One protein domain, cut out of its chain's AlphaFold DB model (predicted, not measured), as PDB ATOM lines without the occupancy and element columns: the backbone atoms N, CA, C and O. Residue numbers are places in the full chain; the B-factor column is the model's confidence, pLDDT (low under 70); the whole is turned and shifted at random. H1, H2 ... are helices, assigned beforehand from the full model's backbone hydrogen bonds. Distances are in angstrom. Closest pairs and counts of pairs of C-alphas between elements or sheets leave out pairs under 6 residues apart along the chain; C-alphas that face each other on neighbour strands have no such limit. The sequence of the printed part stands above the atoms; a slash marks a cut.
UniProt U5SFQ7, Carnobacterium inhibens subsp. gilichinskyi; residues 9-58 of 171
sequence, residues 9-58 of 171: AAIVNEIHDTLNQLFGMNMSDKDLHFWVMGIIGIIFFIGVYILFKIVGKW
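AT A GLANCE: This is residues 9 to 58 of the 171 residues of a protein of Carnobacterium inhibens subsp. gilichinskyi (UniProt U5SFQ7). Two helices make an L, the shorter H1 meeting the long H2 near one end, with a tight link at the corner. Most of H2 makes the long arm, and residues 37 to 58 and 9 to 15 stick out free. The printed part has 50 residues with two named helices, H1 then H2, and no named strand; the class is all helix. It is extended, with a radius of gyration of the C-alphas of 15.1 A and spans of 47 by 20 by 16 A.

IN THESE COORDINATES: H1 covers residues 9 to 23, 21.0 A long, from C-alpha 9 at (220.545, 350.925, 311.964). H2 covers residues 29 to 55, 37.1 A long, ending with C-alpha 55 at (239.811, 347.629, 285.134).

HOW THE PARTS SIT: H1 and H2 are close but not clearly touching; their closest C-alphas, those of Asn 20 and Leu 32, are 7.6 A apart. Their lines are about perpendicular, at 74 degrees. In H1 and H2 every O i to N i+4 pair is within hydrogen-bond range.

THE WHOLE: The two C-alphas farthest apart, those of Asn 26 and Trp 58, are 48.2 A apart. The printed part has no cut. The link from H1 to H2 is tight, with 5 residues. Mean pLDDT of the printed part is 86.3; residues 24 to 25 are under 70.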
ATOM      1  N   ALA A   9     221.212 349.684 311.589       84.50
ATOM      2  CA  ALA A   9     220.545 350.925 311.964       84.50
ATOM      3  C   ALA A   9     221.121 351.508 313.262       84.50
ATOM      4  O   ALA A   9     221.367 352.706 313.329       84.50
ATOM      5  N   ALA A  10     221.401 350.667 314.263       88.56
ATOM      6  CA  ALA A  10     222.045 351.098 315.500       88.56
ATOM      7  C   ALA A  10     223.454 351.657 315.244       88.56
ATOM      8  O   ALA A  10     223.778 352.729 315.741       88.56
ATOM      9  N   ILE A  11     224.259 350.989 314.411       85.75
ATOM     10  CA  ILE A  11     225.591 351.478 314.021       85.75
ATOM     11  C   ILE A  11     225.488 352.828 313.303       85.75
ATOM     12  O   ILE A  11     226.266 353.735 313.583       85.75
ATOM     13  N   VAL A  12     224.533 352.977 312.381       81.44
ATOM     14  CA  VAL A  12     224.324 354.239 311.656       81.44
ATOM     15  C   VAL A  12     223.914 355.361 312.610       81.44
ATOM     16  O   VAL A  12     224.445 356.463 312.491       81.44
ATOM     17  N   ASN A  13     223.034 355.082 313.573       85.06
ATOM     18  CA  ASN A  13     222.631 356.056 314.589       85.06
ATOM     19  C   ASN A  13     223.811 356.471 315.483       85.06
ATOM     20  O   ASN A  13     224.016 357.658 315.701       85.06
ATOM     21  N   GLU A  14     224.648 355.531 315.922       86.88
ATOM     22  CA  GLU A  14     225.851 355.849 316.709       86.88
ATOM     23  C   GLU A  14     226.847 356.717 315.927       86.88
ATOM     24  O   GLU A  14     227.417 357.676 316.454       86.88
ATOM     25  N   ILE A  15     227.035 356.425 314.636       81.44
ATOM     26  CA  ILE A  15     227.862 357.257 313.751       81.44
ATOM     27  C   ILE A  15     227.260 358.662 313.627       81.44
ATOM     28  O   ILE A  15     227.999 359.646 313.681       81.44
ATOM     29  N   HIS A  16     225.939 358.760 313.471       76.25
ATOM     30  CA  HIS A  16     225.218 360.027 313.376       76.25
ATOM     31  C   HIS A  16     225.424 360.889 314.629       76.25
ATOM     32  O   HIS A  16     225.818 362.052 314.525       76.25
ATOM     33  N   ASP A  17     225.257 360.298 315.810       81.75
ATOM     34  CA  ASP A  17     225.404 360.996 317.087       81.75
ATOM     35  C   ASP A  17     226.860 361.408 317.346       81.75
ATOM     36  O   ASP A  17     227.131 362.534 317.773       81.75
ATOM     37  N   THR A  18     227.818 360.546 316.993       82.88
ATOM     38  CA  THR A  18     229.255 360.838 317.105       82.88
ATOM     39  C   THR A  18     229.679 361.987 316.186       82.88
ATOM     40  O   THR A  18     230.451 362.858 316.592       82.88
ATOM     41  N   LEU A  19     229.170 362.029 314.950       76.75
ATOM     42  CA  LEU A  19     229.453 363.119 314.014       76.75
ATOM     43  C   LEU A  19     228.847 364.439 314.500       76.75
ATOM     44  O   LEU A  19     229.539 365.456 314.468       76.75
ATOM     45  N   ASN A  20     227.615 364.426 315.016       76.50
ATOM     46  CA  ASN A  20     227.002 365.615 315.617       76.50
ATOM     47  C   ASN A  20     227.843 366.176 316.776       76.50
ATOM     48  O   ASN A  20     228.056 367.387 316.853       76.50
ATOM     49  N   GLN A  21     228.390 365.310 317.637       79.12
ATOM     50  CA  GLN A  21     229.287 365.734 318.717       79.12
ATOM     51  C   GLN A  21     230.618 366.300 318.198       79.12
ATOM     52  O   GLN A  21     231.075 367.333 318.685       79.12
ATOM     53  N   LEU A  22     231.230 365.665 317.191       78.25
ATOM     54  CA  LEU A  22     232.510 366.085 316.600       78.25
ATOM     55  C   LEU A  22     232.427 367.418 315.852       78.25
ATOM     56  O   LEU A  22     233.357 368.221 315.928       78.25
ATOM     57  N   PHE A  23     231.334 367.661 315.128       71.75
ATOM     58  CA  PHE A  23     231.145 368.915 314.402       71.75
ATOM     59  C   PHE A  23     230.728 370.074 315.313       71.75
ATOM     60  O   PHE A  23     230.757 371.218 314.862       71.75
ATOM     61  N   GLY A  24     230.369 369.812 316.578       64.88
ATOM     62  CA  GLY A  24     230.038 370.837 317.576       64.88
ATOM     63  C   GLY A  24     228.850 371.724 317.192       64.88
ATOM     64  O   GLY A  24     228.640 372.781 317.785       64.88
ATOM     65  N   MET A  25     228.089 371.318 316.178       63.12
ATOM     66  CA  MET A  25     226.949 372.043 315.649       63.12
ATOM     67  C   MET A  25     225.708 371.211 315.947       63.12
ATOM     68  O   MET A  25     225.650 370.040 315.585       63.12
ATOM     69  N   ASN A  26     224.698 371.825 316.569       72.75
ATOM     70  CA  ASN A  26     223.339 371.277 316.631       72.75
ATOM     71  C   ASN A  26     222.715 371.334 315.222       72.75
ATOM     72  O   ASN A  26     221.773 372.087 314.976       72.75
ATOM     73  N   MET A  27     223.324 370.631 314.267       72.75
ATOM     74  CA  MET A  27     222.873 370.542 312.887       72.75
ATOM     75  C   MET A  27     221.568 369.760 312.834       72.75
ATOM     76  O   MET A  27     221.381 368.796 313.575       72.75
ATOM     77  N   SER A  28     220.661 370.164 311.944       83.44
ATOM     78  CA  SER A  28     219.498 369.330 311.663       83.44
ATOM     79  C   SER A  28     219.941 368.065 310.927       83.44
ATOM     80  O   SER A  28     220.933 368.089 310.191       83.44
ATOM     81  N   ASP A  29     219.169 366.983 311.035       81.38
ATOM     82  CA  ASP A  29     219.441 365.736 310.306       81.38
ATOM     83  C   ASP A  29     219.644 365.976 308.801       81.38
ATOM     84  O   ASP A  29     220.452 365.303 308.166       81.38
ATOM     85  N   LYS A  30     218.955 366.968 308.217       85.81
ATOM     86  CA  LYS A  30     219.099 367.337 306.800       85.81
ATOM     87  C   LYS A  30     220.471 367.929 306.491       85.81
ATOM     88  O   LYS A  30     221.060 367.584 305.467       85.81
ATOM     89  N   ASP A  31     220.968 368.799 307.364       85.75
ATOM     90  CA  ASP A  31     222.272 369.444 307.200       85.75
ATOM     91  C   ASP A  31     223.393 368.423 307.381       85.75
ATOM     92  O   ASP A  31     224.335 368.380 306.586       85.75
ATOM     93  N   LEU A  32     223.256 367.535 308.373       82.25
ATOM     94  CA  LEU A  32     224.213 366.456 308.578       82.25
ATOM     95  C   LEU A  32     224.211 365.482 307.391       82.25
ATOM     96  O   LEU A  32     225.279 365.155 306.876       82.25
ATOM     97  N   HIS A  33     223.040 365.084 306.879       84.69
ATOM     98  CA  HIS A  33     222.951 364.240 305.681       84.69
ATOM     99  C   HIS A  33     223.610 364.892 304.466       84.69
ATOM    100  O   HIS A  33     224.293 364.198 303.717       84.69
ATOM    101  N   PHE A  34     223.448 366.202 304.266       87.69
ATOM    102  CA  PHE A  34     224.097 366.908 303.163       87.69
ATOM    103  C   PHE A  34     225.622 366.745 303.211       87.69
ATOM    104  O   PHE A  34     226.231 366.313 302.229       87.69
ATOM    105  N   TRP A  35     226.236 367.030 304.362       84.69
ATOM    106  CA  TRP A  35     227.688 366.938 304.523       84.69
ATOM    107  C   TRP A  35     228.189 365.498 304.485       84.69
ATOM    108  O   TRP A  35     229.132 365.195 303.754       84.69
ATOM    109  N   VAL A  36     227.543 364.596 305.223       84.06
ATOM    110  CA  VAL A  36     227.940 363.186 305.302       84.06
ATOM    111  C   VAL A  36     227.815 362.512 303.940       84.06
ATOM    112  O   VAL A  36     228.788 361.928 303.460       84.06
ATOM    113  N   MET A  37     226.670 362.644 303.265       86.00
ATOM    114  CA  MET A  37     226.468 362.044 301.943       86.00
ATOM    115  C   MET A  37     227.354 362.693 300.881       86.00
ATOM    116  O   MET A  37     227.861 361.992 300.008       86.00
ATOM    117  N   GLY A  38     227.591 364.006 300.965       91.38
ATOM    118  CA  GLY A  38     228.509 364.708 300.070       91.38
ATOM    119  C   GLY A  38     229.950 364.203 300.195       91.38
ATOM    120  O   GLY A  38     230.566 363.836 299.194       91.38
ATOM    121  N   ILE A  39     230.478 364.126 301.420       88.94
ATOM    122  CA  ILE A  39     231.856 363.685 301.684       88.94
ATOM    123  C   ILE A  39     232.027 362.202 301.342       88.94
ATOM    124  O   ILE A  39     232.929 361.853 300.575       88.94
ATOM    125  N   ILE A  40     231.149 361.334 301.857       89.56
ATOM    126  CA  ILE A  40     231.189 359.896 301.556       89.56
ATOM    127  C   ILE A  40     231.041 359.673 300.049       89.56
ATOM    128  O   ILE A  40     231.777 358.871 299.477       89.56
ATOM    129  N   GLY A  41     230.155 360.420 299.387       94.12
ATOM    130  CA  GLY A  41     229.941 360.345 297.944       94.12
ATOM    131  C   GLY A  41     231.199 360.661 297.135       94.12
ATOM    132  O   GLY A  41     231.541 359.903 296.229       94.12
ATOM    133  N   ILE A  42     231.932 361.726 297.478       96.88
ATOM    134  CA  ILE A  42     233.189 362.076 296.797       96.88
ATOM    135  C   ILE A  42     234.286 361.042 297.068       96.88
ATOM    136  O   ILE A  42     234.975 360.631 296.132       96.88
ATOM    137  N   ILE A  43     234.432 360.577 298.311       95.12
ATOM    138  CA  ILE A  43     235.401 359.524 298.658       95.12
ATOM    139  C   ILE A  43     235.109 358.252 297.853       95.12
ATOM    140  O   ILE A  43     236.006 357.684 297.224       95.12
ATOM    141  N   PHE A  44     233.843 357.831 297.821       94.62
ATOM    142  CA  PHE A  44     233.413 356.655 297.080       94.62
ATOM    143  C   PHE A  44     233.620 356.833 295.573       94.62
ATOM    144  O   PHE A  44     234.155 355.941 294.918       94.62
ATOM    145  N   PHE A  45     233.283 358.005 295.026       96.69
ATOM    146  CA  PHE A  45     233.526 358.339 293.625       96.69
ATOM    147  C   PHE A  45     235.007 358.214 293.260       96.69
ATOM    148  O   PHE A  45     235.325 357.577 292.258       96.69
ATOM    149  N   ILE A  46     235.919 358.759 294.070       98.00
ATOM    150  CA  ILE A  46     237.367 358.650 293.833       98.00
ATOM    151  C   ILE A  46     237.801 357.178 293.842       98.00
ATOM    152  O   ILE A  46     238.524 356.744 292.943       98.00
ATOM    153  N   GLY A  47     237.326 356.391 294.812       96.12
ATOM    154  CA  GLY A  47     237.607 354.955 294.890       96.12
ATOM    155  C   GLY A  47     237.133 354.191 293.650       96.12
ATOM    156  O   GLY A  47     237.918 353.481 293.016       96.12
ATOM    157  N   VAL A  48     235.873 354.386 293.251       94.69
ATOM    158  CA  VAL A  48     235.285 353.768 292.052       94.69
ATOM    159  C   VAL A  48     235.997 354.235 290.783       94.69
ATOM    160  O   VAL A  48     236.284 353.424 289.905       94.69
ATOM    161  N   TYR A  49     236.349 355.515 290.688       96.31
ATOM    162  CA  TYR A  49     237.091 356.068 289.559       96.31
ATOM    163  C   TYR A  49     238.458 355.386 289.390       96.31
ATOM    164  O   TYR A  49     238.817 354.971 288.285       96.31
ATOM    165  N   ILE A  50     239.209 355.215 290.483       96.94
ATOM    166  CA  ILE A  50     240.493 354.501 290.470       96.94
ATOM    167  C   ILE A  50     240.284 353.043 290.051       96.94
ATOM    168  O   ILE A  50     240.992 352.557 289.165       96.94
ATOM    169  N   LEU A  51     239.287 352.364 290.625       94.44
ATOM    170  CA  LEU A  51     238.931 350.995 290.257       94.44
ATOM    171  C   LEU A  51     238.636 350.883 288.753       94.44
ATOM    172  O   LEU A  51     239.178 350.007 288.079       94.44
ATOM    173  N   PHE A  52     237.849 351.804 288.197       93.19
ATOM    174  CA  PHE A  52     237.494 351.810 286.778       93.19
ATOM    175  C   PHE A  52     238.708 352.058 285.889       93.19
ATOM    176  O   PHE A  52     238.850 351.418 284.849       93.19
ATOM    177  N   LYS A  53     239.633 352.923 286.312       94.62
ATOM    178  CA  LYS A  53     240.899 353.145 285.606       94.62
ATOM    179  C   LYS A  53     241.782 351.893 285.594       94.62
ATOM    180  O   LYS A  53     242.468 351.648 284.603       94.62
ATOM    181  N   ILE A  54     241.780 351.108 286.674       94.81
ATOM    182  CA  ILE A  54     242.516 349.838 286.758       94.81
ATOM    183  C   ILE A  54     241.879 348.805 285.826       94.81
ATOM    184  O   ILE A  54     242.563 348.268 284.954       94.81
ATOM    185  N   VAL A  55     240.567 348.587 285.956       93.81
ATOM    186  CA  VAL A  55     239.811 347.629 285.134       93.81
ATOM    187  C   VAL A  55     239.856 348.011 283.653       93.81
ATOM    188  O   VAL A  55     239.971 347.138 282.798       93.81
ATOM    189  N   GLY A  56     239.851 349.308 283.337       93.19
ATOM    190  CA  GLY A  56     239.931 349.857 281.981       93.19
ATOM    191  C   GLY A  56     241.146 349.390 281.175       93.19
ATOM    192  O   GLY A  56     241.080 349.342 279.949       93.19
ATOM    193  N   LYS A  57     242.235 348.992 281.844       93.44
ATOM    194  CA  LYS A  57     243.452 348.475 281.197       93.44
ATOM    195  C   LYS A  57     243.329 347.016 280.747       93.44
ATOM    196  O   LYS A  57     244.204 346.523 280.040       93.44
ATOM    197  N   TRP A  58     242.295 346.299 281.181       93.75
ATOM    198  CA  TRP A  58     242.126 344.881 280.879       93.75
ATOM    199  C   TRP A  58     241.372 344.671 279.565       93.75
ATOM    200  O   TRP A  58     240.512 345.457 279.179       93.75
TER     201      TRP A  58